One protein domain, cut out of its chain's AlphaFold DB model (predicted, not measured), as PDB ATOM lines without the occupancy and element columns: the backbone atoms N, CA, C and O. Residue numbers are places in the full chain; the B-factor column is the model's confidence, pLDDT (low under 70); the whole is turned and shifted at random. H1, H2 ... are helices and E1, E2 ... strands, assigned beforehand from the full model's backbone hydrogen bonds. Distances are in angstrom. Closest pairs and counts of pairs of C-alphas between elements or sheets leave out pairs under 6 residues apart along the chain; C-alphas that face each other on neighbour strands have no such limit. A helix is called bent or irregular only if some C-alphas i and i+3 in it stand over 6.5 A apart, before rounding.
ATOM      1  N   TYR A   6     117.819 117.819  90.856       90.88
ATOM      2  CA  TYR A   6     116.428 117.406  90.872       90.88
ATOM      3  C   TYR A   6     115.889 117.348  89.449       90.88
ATOM      4  O   TYR A   6     116.272 118.138  88.589       90.88
ATOM      5  N   ALA A   7     115.025 116.374  89.192       92.75
ATOM      6  CA  ALA A   7     114.434 116.136  87.890       92.75
ATOM      7  C   ALA A   7     113.002 116.672  87.847       92.75
ATOM      8  O   ALA A   7     112.156 116.293  88.660       92.75
ATOM      9  N   ILE A   8     112.738 117.501  86.841       93.06
ATOM     10  CA  ILE A   8     111.420 118.039  86.519       93.06
ATOM     11  C   ILE A   8     110.986 117.482  85.166       93.06
ATOM     12  O   ILE A   8     111.699 117.622  84.168       93.06
ATOM     13  N   ALA A   9     109.813 116.857  85.121       92.75
ATOM     14  CA  ALA A   9     109.190 116.401  83.887       92.75
ATOM     15  C   ALA A   9     108.328 117.518  83.286       92.75
ATOM     16  O   ALA A   9     107.397 118.004  83.925       92.75
ATOM     17  N   GLN A  10     108.607 117.889  82.038       91.75
ATOM     18  CA  GLN A  10     107.747 118.757  81.242       91.75
ATOM     19  C   GLN A  10     106.706 117.898  80.512       91.75
ATOM     20  O   GLN A  10     107.055 117.061  79.672       91.75
ATOM     21  N   ILE A  11     105.430 118.119  80.828       90.19
ATOM     22  CA  ILE A  11     104.281 117.405  80.264       90.19
ATOM     23  C   ILE A  11     103.317 118.447  79.695       90.19
ATOM     24  O   ILE A  11     102.556 119.072  80.433       90.19
ATOM     25  N   GLY A  12     103.376 118.677  78.381       86.50
ATOM     26  CA  GLY A  12     102.666 119.801  77.769       86.50
ATOM     27  C   GLY A  12     103.107 121.122  78.406       86.50
ATOM     28  O   GLY A  12     104.293 121.450  78.396       86.50
ATOM     29  N   GLN A  13     102.168 121.860  79.001       86.12
ATOM     30  CA  GLN A  13     102.466 123.108  79.721       86.12
ATOM     31  C   GLN A  13     102.769 122.895  81.215       86.12
ATOM     32  O   GLN A  13     103.109 123.853  81.901       86.12
ATOM     33  N   CYS A  14     102.666 121.666  81.728       89.06
ATOM     34  CA  CYS A  14     102.972 121.364  83.123       89.06
ATOM     35  C   CYS A  14     104.456 121.101  83.335       89.06
ATOM     36  O   CYS A  14     105.077 120.359  82.571       89.06
ATOM     37  N   LYS A  15     104.970 121.603  84.454       91.19
ATOM     38  CA  LYS A  15     106.213 121.146  85.067       91.19
ATOM     39  C   LYS A  15     105.861 120.308  86.283       91.19
ATOM     40  O   LYS A  15     105.137 120.773  87.155       91.19
ATOM     41  N   LEU A  16     106.340 119.075  86.328       91.06
ATOM     42  CA  LEU A  16     106.092 118.150  87.425       91.06
ATOM     43  C   LEU A  16     107.405 117.804  88.119       91.06
ATOM     44  O   LEU A  16     108.323 117.303  87.469       91.06
ATOM     45  N   TYR A  17     107.478 118.014  89.432       91.19
ATOM     46  CA  TYR A  17     108.564 117.486  90.246       91.19
ATOM     47  C   TYR A  17     108.519 115.957  90.273       91.19
ATOM     48  O   TYR A  17     107.487 115.356  90.558       91.19
ATOM     49  N   VAL A  18     109.647 115.320  89.950       89.94
ATOM     50  CA  VAL A  18     109.762 113.853  89.942       89.94
ATOM     51  C   VAL A  18     110.608 113.341  91.105       89.94
ATOM     52  O   VAL A  18     110.404 112.216  91.567       89.94
ATOM     53  N   GLY A  19     111.569 114.133  91.575       89.56
ATOM     54  CA  GLY A  19     112.494 113.744  92.636       89.56
ATOM     55  C   GLY A  19     113.953 114.070  92.314       89.56
ATOM     56  O   GLY A  19     114.261 114.632  91.259       89.56
ATOM     57  N   PRO A  20     114.887 113.643  93.175       90.44
ATOM     58  CA  PRO A  20     116.312 113.743  92.903       90.44
ATOM     59  C   PRO A  20     116.690 112.984  91.623       90.44
ATOM     60  O   PRO A  20     116.239 111.860  91.393       90.44
ATOM     61  N   ALA A  21     117.578 113.552  90.808       90.56
ATOM     62  CA  ALA A  21     117.961 113.002  89.506       90.56
ATOM     63  C   ALA A  21     118.523 111.572  89.603       90.56
ATOM     64  O   ALA A  21     118.251 110.734  88.745       90.56
ATOM     65  N   HIS A  22     119.237 111.248  90.687       89.25
ATOM     66  CA  HIS A  22     119.753 109.898  90.934       89.25
ATOM     67  C   HIS A  22     118.648 108.861  91.228       89.25
ATOM     68  O   HIS A  22     118.875 107.666  91.050       89.25
ATOM     69  N   GLN A  23     117.449 109.298  91.628       90.44
ATOM     70  CA  GLN A  23     116.274 108.445  91.868       90.44
ATOM     71  C   GLN A  23     115.304 108.424  90.683       90.44
ATOM     72  O   GLN A  23     114.315 107.690  90.712       90.44
ATOM     73  N   LEU A  24     115.582 109.181  89.616       89.94
ATOM     74  CA  LEU A  24     114.680 109.312  88.473       89.94
ATOM     75  C   LEU A  24     114.306 107.948  87.876       89.94
ATOM     76  O   LEU A  24     113.136 107.683  87.608       89.94
ATOM     77  N   ARG A  25     115.284 107.041  87.745       89.69
ATOM     78  CA  ARG A  25     115.074 105.682  87.217       89.69
ATOM     79  C   ARG A  25     114.125 104.839  88.077       89.69
ATOM     80  O   ARG A  25     113.487 103.936  87.549       89.69
ATOM     81  N   GLN A  26     114.045 105.119  89.374       91.38
ATOM     82  CA  GLN A  26     113.178 104.409  90.313       91.38
ATOM     83  C   GLN A  26     111.779 105.031  90.369       91.38
ATOM     84  O   GLN A  26     110.790 104.302  90.362       91.38
ATOM     85  N   ARG A  27     111.686 106.365  90.409       91.31
ATOM     86  CA  ARG A  27     110.414 107.081  90.604       91.31
ATOM     87  C   ARG A  27     109.594 107.209  89.327       91.31
ATOM     88  O   ARG A  27     108.385 106.975  89.337       91.31
ATOM     89  N   TRP A  28     110.248 107.538  88.214       92.31
ATOM     90  CA  TRP A  28     109.556 107.840  86.963       92.31
ATOM     91  C   TRP A  28     108.692 106.691  86.427       92.31
ATOM     92  O   TRP A  28     107.564 106.968  86.027       92.31
ATOM     93  N   PRO A  29     109.118 105.409  86.455       93.38
ATOM     94  CA  PRO A  29     108.267 104.310  85.996       93.38
ATOM     95  C   PRO A  29     106.936 104.201  86.752       93.38
ATOM     96  O   PRO A  29     105.915 103.900  86.139       93.38
ATOM     97  N   GLY A  30     106.933 104.473  88.062       93.19
ATOM     98  CA  GLY A  30     105.714 104.459  88.875       93.19
ATOM     99  C   GLY A  30     104.759 105.590  88.498       93.19
ATOM    100  O   GLY A  30     103.575 105.351  88.267       93.19
ATOM    101  N   ILE A  31     105.294 106.805  88.347       91.81
ATOM    102  CA  ILE A  31     104.531 107.978  87.895       91.81
ATOM    103  C   ILE A  31     103.965 107.744  86.487       91.81
ATOM    104  O   ILE A  31     102.780 107.962  86.249       91.81
ATOM    105  N   LEU A  32     104.778 107.216  85.566       91.88
ATOM    106  CA  LEU A  32     104.345 106.843  84.218       91.88
ATOM    107  C   LEU A  32     103.200 105.834  84.227       91.88
ATOM    108  O   LEU A  32     102.263 105.975  83.446       91.88
ATOM    109  N   ALA A  33     103.275 104.801  85.070       93.69
ATOM    110  CA  ALA A  33     102.228 103.791  85.159       93.69
ATOM    111  C   ALA A  33     100.891 104.417  85.579       93.69
ATOM    112  O   ALA A  33      99.875 104.153  84.940       93.69
ATOM    113  N   GLN A  34     100.905 105.302  86.581       93.00
ATOM    114  CA  GLN A  34      99.711 106.034  87.016       93.00
ATOM    115  C   GLN A  34      99.166 106.945  85.912       93.00
ATOM    116  O   GLN A  34      97.975 106.885  85.606       93.00
ATOM    117  N   LEU A  35     100.032 107.731  85.264       91.75
ATOM    118  CA  LEU A  35      99.650 108.637  84.178       91.75
ATOM    119  C   LEU A  35      99.041 107.890  82.983       91.75
ATOM    120  O   LEU A  35      98.021 108.312  82.437       91.75
ATOM    121  N   ASN A  36      99.630 106.756  82.596       91.69
ATOM    122  CA  ASN A  36      99.123 105.910  81.512       91.69
ATOM    123  C   ASN A  36      97.784 105.245  81.847       91.69
ATOM    124  O   ASN A  36      96.998 104.981  80.944       91.69
ATOM    125  N   GLN A  37      97.525 104.968  83.126       93.25
ATOM    126  CA  GLN A  37      96.272 104.366  83.586       93.25
ATOM    127  C   GLN A  37      95.179 105.401  83.883       93.25
ATOM    128  O   GLN A  37      94.049 105.014  84.166       93.25
ATOM    129  N   GLY A  38      95.483 106.701  83.824       91.25
ATOM    130  CA  GLY A  38      94.521 107.737  84.199       91.25
ATOM    131  C   GLY A  38      94.349 107.907  85.712       91.25
ATOM    132  O   GLY A  38      93.359 108.489  86.141       91.25
ATOM    133  N   LEU A  39      95.272 107.370  86.515       92.56
ATOM    134  CA  LEU A  39      95.180 107.302  87.978       92.56
ATOM    135  C   LEU A  39      96.078 108.321  88.685       92.56
ATOM    136  O   LEU A  39      96.213 108.268  89.908       92.56
ATOM    137  N   TYR A  40      96.730 109.218  87.945       90.50
ATOM    138  CA  TYR A  40      97.596 110.209  88.565       90.50
ATOM    139  C   TYR A  40      96.756 111.225  89.363       90.50
ATOM    140  O   TYR A  40      95.812 111.795  88.809       90.50
ATOM    141  N   PRO A  41      97.080 111.486  90.646       86.81
ATOM    142  CA  PRO A  41      96.219 112.245  91.557       86.81
ATOM    143  C   PRO A  41      96.050 113.722  91.179       86.81
ATOM    144  O   PRO A  41      95.131 114.373  91.669       86.81
ATOM    145  N   HIS A  42      96.898 114.258  90.296       88.44
ATOM    146  CA  HIS A  42      96.802 115.640  89.837       88.44
ATOM    147  C   HIS A  42      96.030 115.734  88.504       88.44
ATOM    148  O   HIS A  42      96.618 115.499  87.439       88.44
ATOM    149  N   PRO A  43      94.743 116.140  88.501       87.12
ATOM    150  CA  PRO A  43      93.890 116.091  87.308       87.12
ATOM    151  C   PRO A  43      94.406 116.970  86.163       87.12
ATOM    152  O   PRO A  43      94.292 116.595  84.999       87.12
ATOM    153  N   PHE A  44      95.043 118.107  86.471       88.38
ATOM    154  CA  PHE A  44      95.656 118.967  85.452       88.38
ATOM    155  C   PHE A  44      96.853 118.297  84.751       88.38
ATOM    156  O   PHE A  44      96.940 118.330  83.527       88.38
ATOM    157  N   VAL A  45      97.732 117.610  85.497       90.19
ATOM    158  CA  VAL A  45      98.844 116.835  84.917       90.19
ATOM    159  C   VAL A  45      98.297 115.670  84.105       90.19
ATOM    160  O   VAL A  45      98.758 115.432  82.995       90.19
ATOM    161  N   GLN A  46      97.288 114.971  84.628       91.25
ATOM    162  CA  GLN A  46      96.658 113.845  83.950       91.25
ATOM    163  C   GLN A  46      96.000 114.261  82.625       91.25
ATOM    164  O   GLN A  46      96.126 113.548  81.629       91.25
ATOM    165  N   SER A  47      95.337 115.420  82.597       90.50
ATOM    166  CA  SER A  47      94.748 115.985  81.381       90.50
ATOM    167  C   SER A  47      95.827 116.354  80.359       90.50
ATOM    168  O   SER A  47      95.750 115.933  79.206       90.50
ATOM    169  N   GLN A  48      96.888 117.040  80.795       90.31
ATOM    170  CA  GLN A  48      98.010 117.402  79.925       90.31
ATOM    171  C   GLN A  48      98.770 116.176  79.414       90.31
ATOM    172  O   GLN A  48      99.221 116.165  78.275       90.31
ATOM    173  N   TRP A  49      98.864 115.112  80.213       90.38
ATOM    174  CA  TRP A  49      99.442 113.836  79.793       90.38
ATOM    175  C   TRP A  49      98.661 113.178  78.656       90.38
ATOM    176  O   TRP A  49      99.266 112.633  77.737       90.38
ATOM    177  N   GLN A  50      97.328 113.233  78.710       87.94
ATOM    178  CA  GLN A  50      96.460 112.672  77.673       87.94
ATOM    179  C   GLN A  50      96.467 113.511  76.388       87.94
ATOM    180  O   GLN A  50      96.307 112.955  75.307       87.94
ATOM    181  N   GLN A  51      96.652 114.830  76.502       86.88
ATOM    182  CA  GLN A  51      96.710 115.749  75.359       86.88
ATOM    183  C   GLN A  51      98.094 115.807  74.703       86.88
ATOM    184  O   GLN A  51      98.203 116.064  73.506       86.88
ATOM    185  N   ALA A  52      99.163 115.586  75.468       78.12
ATOM    186  CA  ALA A  52     100.516 115.584  74.942       78.12
ATOM    187  C   ALA A  52     100.755 114.307  74.117       78.12
ATOM    188  O   ALA A  52     100.949 113.226  74.675       78.12
ATOM    189  N   GLU A  53     100.810 114.442  72.787       68.56
ATOM    190  CA  GLU A  53     101.110 113.383  71.801       68.56
ATOM    191  C   GLU A  53     102.567 112.861  71.878       68.56
ATOM    192  O   GLU A  53     103.250 112.652  70.878       68.56
ATOM    193  N   GLY A  54     103.098 112.659  73.083       64.56
ATOM    194  CA  GLY A  54     104.423 112.084  73.312       64.56
ATOM    195  C   GLY A  54     105.557 113.092  73.490       64.56
ATOM    196  O   GLY A  54     106.682 112.668  73.748       64.56
ATOM    197  N   THR A  55     105.306 114.405  73.443       68.56
ATOM    198  CA  THR A  55     106.338 115.400  73.778       68.56
ATOM    199  C   THR A  55     106.580 115.412  75.285       68.56
ATOM    200  O   THR A  55     105.776 115.920  76.063       68.56
ATOM    201  N   ARG A  56     107.684 114.790  75.701       80.50
ATOM    202  CA  ARG A  56     108.069 114.613  77.102       80.50
ATOM    203  C   ARG A  56     109.545 114.927  77.209       80.50
ATOM    204  O   ARG A  56     110.361 114.267  76.568       80.50
ATOM    205  N   THR A  57     109.890 115.936  77.992       88.19
ATOM    206  CA  THR A  57     111.292 116.287  78.228       88.19
ATOM    207  C   THR A  57     111.550 116.385  79.717       88.19
ATOM    208  O   THR A  57     110.656 116.706  80.497       88.19
ATOM    209  N   PHE A  58     112.775 116.059  80.106       89.62
ATOM    210  CA  PHE A  58     113.252 116.311  81.453       89.62
ATOM    211  C   PHE A  58     114.109 117.559  81.449       89.62
ATOM    212  O   PHE A  58     114.930 117.756  80.553       89.62
ATOM    213  N   SER A  59     113.933 118.362  82.486       91.94
ATOM    214  CA  SER A  59     114.871 119.406  82.857       91.94
ATOM    215  C   SER A  59     115.434 119.093  84.238       91.94
ATOM    216  O   SER A  59     114.788 118.430  85.054       91.94
ATOM    217  N   PHE A  60     116.676 119.506  84.460       91.62
ATOM    218  CA  PHE A  60     117.424 119.202  85.669       91.62
ATOM    219  C   PHE A  60     117.829 120.507  86.328       91.62
ATOM    220  O   PHE A  60     118.416 121.357  85.665       91.62
ATOM    221  N   HIS A  61     117.501 120.633  87.606       90.62
ATOM    222  CA  HIS A  61     117.638 121.873  88.363       90.62
ATOM    223  C   HIS A  61     118.300 121.595  89.707       90.62
ATOM    224  O   HIS A  61     118.220 120.491  90.248       90.62
ATOM    225  N   THR A  62     118.974 122.590  90.247       89.81
ATOM    226  CA  THR A  62     119.490 122.614  91.615       89.81
ATOM    227  C   THR A  62     118.385 122.996  92.604       89.81
ATOM    228  O   THR A  62     117.326 123.470  92.204       89.81
ATOM    229  N   ALA A  63     118.624 122.810  93.908       85.19
ATOM    230  CA  ALA A  63     117.670 123.242  94.937       85.19
ATOM    231  C   ALA A  63     117.363 124.748  94.846       85.19
ATOM    232  O   ALA A  63     116.202 125.126  94.847       85.19
ATOM    233  N   ALA A  64     118.394 125.586  94.682       85.12
ATOM    234  CA  ALA A  64     118.241 127.040  94.593       85.12
ATOM    235  C   ALA A  64     117.393 127.480  93.385       85.12
ATOM    236  O   ALA A  64     116.637 128.435  93.479       85.12
ATOM    237  N   GLU A  65     117.483 126.767  92.258       86.19
ATOM    238  CA  GLU A  65     116.644 127.038  91.079       86.19
ATOM    239  C   GLU A  65     115.180 126.618  91.286       86.19
ATOM    240  O   GLU A  65     114.301 127.129  90.597       86.19
ATOM    241  N   LEU A  66     114.910 125.694  92.217       83.50
ATOM    242  CA  LEU A  66     113.563 125.219  92.535       83.50
ATOM    243  C   LEU A  66     112.889 125.979  93.681       83.50
ATOM    244  O   LEU A  66     111.663 126.002  93.721       83.50
ATOM    245  N   GLU A  67     113.649 126.619  94.574       78.00
ATOM    246  CA  GLU A  67     113.096 127.437  95.668       78.00
ATOM    247  C   GLU A  67     112.194 128.575  95.147       78.00
ATOM    248  O   GLU A  67     111.174 128.876  95.764       78.00
ATOM    249  N   ASP A  68     112.504 129.128  93.970       76.00
ATOM    250  CA  ASP A  68     111.721 130.188  93.313       76.00
ATOM    251  C   ASP A  68     110.749 129.664  92.228       76.00
ATOM    252  O   ASP A  68     110.053 130.440  91.564       76.00
ATOM    253  N   ALA A  69     110.683 128.345  92.011       77.56
ATOM    254  CA  ALA A  69     109.943 127.733  90.904       77.56
ATOM    255  C   ALA A  69     108.489 127.392  91.276       77.56
ATOM    256  O   ALA A  69     108.078 126.231  91.295       77.56
ATOM    257  N   TYR A  70     107.677 128.423  91.531       73.25
ATOM    258  CA  TYR A  70     106.255 128.281  91.891       73.25
ATOM    259  C   TYR A  70     105.376 127.631  90.808       73.25
ATOM    260  O   TYR A  70     104.235 127.262  91.076       73.25
ATOM    261  N   ASP A  71     105.875 127.515  89.576       85.62
ATOM    262  CA  ASP A  71     105.171 126.897  88.451       85.62
ATOM    263  C   ASP A  71     105.393 125.376  88.346       85.62
ATOM    264  O   ASP A  71     104.858 124.729  87.441       85.62
ATOM    265  N   VAL A  72     106.164 124.794  89.271       85.62
ATOM    266  CA  VAL A  72     106.413 123.354  89.360       85.62
ATOM    267  C   VAL A  72     105.401 122.701  90.302       85.62
ATOM    268  O   VAL A  72     105.279 123.040  91.475       85.62
ATOM    269  N   LEU A  73     104.682 121.709  89.785       86.19
ATOM    270  CA  LEU A  73     103.722 120.914  90.544       86.19
ATOM    271  C   LEU A  73     104.442 119.887  91.429       86.19
ATOM    272  O   LEU A  73     105.495 119.373  91.046       86.19
ATOM    273  N   ASN A  74     103.847 119.566  92.582       84.56
ATOM    274  CA  ASN A  74     104.418 118.736  93.655       84.56
ATOM    275  C   ASN A  74     105.695 119.313  94.299       84.56
ATOM    276  O   ASN A  74     106.513 118.571  94.840       84.56
ATOM    277  N   LEU A  75     105.869 120.640  94.289       81.44
ATOM    278  CA  LEU A  75     107.001 121.292  94.959       81.44
ATOM    279  C   LEU A  75     106.990 121.090  96.487       81.44
ATOM    280  O   LEU A  75     108.034 121.118  97.126       81.44
ATOM    281  N   GLU A  76     105.831 120.821  97.083       80.50
ATOM    282  CA  GLU A  76     105.711 120.432  98.495       80.50
ATOM    283  C   GLU A  76     106.496 119.153  98.838       80.50
ATOM    284  O   GLU A  76     107.115 119.084  99.899       80.50
ATOM    285  N   GLU A  77     106.555 118.173  97.925       77.25
ATOM    286  CA  GLU A  77     107.394 116.977  98.087       77.25
ATOM    287  C   GLU A  77     108.881 117.336  98.062       77.25
ATOM    288  O   GLU A  77     109.658 116.802  98.852       77.25
ATOM    289  N   PHE A  78     109.278 118.281  97.205       79.75
ATOM    290  CA  PHE A  78     110.638 118.818  97.192       79.75
ATOM    291  C   PHE A  78     110.984 119.501  98.522       79.75
ATOM    292  O   PHE A  78     112.014 119.183  99.111       79.75
ATOM    293  N   LEU A  79     110.114 120.384  99.028       77.62
ATOM    294  CA  LEU A  79     110.337 121.123 100.276       77.62
ATOM    295  C   LEU A  79     110.459 120.195 101.497       77.62
ATOM    296  O   LEU A  79     111.337 120.408 102.336       77.62
ATOM    297  N   MET A  80     109.647 119.132 101.564       80.75
ATOM    298  CA  MET A  80     109.787 118.074 102.576       80.75
ATOM    299  C   MET A  80     111.128 117.332 102.445       80.75
ATOM    300  O   MET A  80     111.798 117.062 103.441       80.75
ATOM    301  N   GLU A  81     111.563 117.017 101.222       74.56
ATOM    302  CA  GLU A  81     112.824 116.302 100.979       74.56
ATOM    303  C   GLU A  81     114.074 117.112 101.334       74.56
ATOM    304  O   GLU A  81     115.083 116.530 101.739       74.56
ATOM    305  N   ILE A  82     114.018 118.441 101.205       76.44
ATOM    306  CA  ILE A  82     115.114 119.335 101.602       76.44
ATOM    307  C   ILE A  82     115.009 119.821 103.056       76.44
ATOM    308  O   ILE A  82     115.877 120.567 103.509       76.44
ATOM    309  N   GLY A  83     113.994 119.372 103.803       71.44
ATOM    310  CA  GLY A  83     113.811 119.685 105.222       71.44
ATOM    311  C   GLY A  83     113.374 121.126 105.499       71.44
ATOM    312  O   GLY A  83     113.727 121.676 106.541       71.44
TER     313      GLY A  83
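What this domain is: This is residues 6 to 83 of the 85 residues of an uncharacterized protein of Spirulina sp. SIO3F2 (UniProt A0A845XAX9). A small, twisted sheet of three strands stands in the middle, with the long, kinked helix H1 running back past it, H2 set crosswise at the end where the hairpin of E1 and E2 turns, and the short helix H4 packed along E2 on the face opposite to H2. The five-residue helix H3 follows E3 and only grazes the sheet. The printed part has 78 residues, with four named helices and three named strands in the order E1, E2, H1, H2, E3, H3, H4; the sheet runs E2, E1, E3, antiparallel throughout, and the class is mixed, helices and strands. The whole is compact, with a radius of gyration of the C-alphas of 12.0 A, and rounded, spanning 32 by 23 by 20 A.

Where its parts are: The first strand, E1, has residues 6 to 11 and begins at C-alpha 6, (116.428, 117.406, 90.872). It measures 16.1 A from first to last C-alpha. E2 follows as residues 14 to 20, 18.2 A long. H1, residues 21 to 37, is the longest helix at 24.1 A and ends at C-alpha 37, (96.272, 104.366, 83.586). It has a kink of 45 degrees near residue 28, and it is irregular, with C-alphas 22 and 25 standing 7.3 A apart. H2 has residues 43 to 51 and measures 12.3 A. E3 has residues 56 to 62 and measures 20.1 A. H3, residues 63 to 67, measures 6.2 A. H4, residues 75 to 81, measures 9.7 A and ends at C-alpha 81, (112.824, 116.302, 100.979).

How they stand to each other: E1 is the inner strand, and E2 and E3 are the edge strands of the sheet. E1 and E2 form a hairpin, antiparallel at 153 degrees, with N 9 and O 16 at 2.8 A and N 16 and O 9 at 2.8 A, both within hydrogen-bond range. E1 and E3 are antiparallel at 151 degrees, with N 8 and O 59 at 2.9 A. The sheet is only just strongly twisted, its C-alphas lying up to 4.4 A off the best plane. E2, H1 and H2, and E3 make a split strand-helix-strand unit, two strands that run the same way with E1 between them, and its crossover is right-handed. H1 is on the sheet but at the sheet's level, with a height of 3.3 A; the closest C-alphas of H1 and E2 are those of Trp 28 and Val 18, 6.7 A apart. H2 is on the sheet at a height of 7.9 A, only just over E2 with 3 of its C-alphas, and runs across the strands, at 73 degrees to E2 on the local plane. H1 and H2 are close but not clearly touching, about perpendicular at 80 degrees, with the C-alphas of Leu 35 and Gln 46 closest at 6.0 A. H4 and H2 lie on opposite faces. H4 lies over E2 at a height of 9.1 A and runs along the strands; its closest C-alpha pair with E2 is Leu 75 and Tyr 17, 6.3 A. Before it, residues 72 to 73 pair, parallel, with residues 15 to 16 of E2. H3 only grazes the sheet with residues 63 to 66. H3 and H4 are near each other, with 8 pairs of C-alphas within 10 A. H1 is apart from both H3 and H4. Every O i to N i+4 pair is within hydrogen-bond range in H2, H3 and H4, and 9 of 13 are in H1.

The domain as a whole: The two C-alphas farthest apart are those of Glu 53 and Gly 83, 36.3 A. The printed part has no cut and no long link; the link from H3 to H4, 7 residues, is short, and the others are tight. The mean pLDDT of the printed part is 86.6, and residues 53 to 55 are under 70.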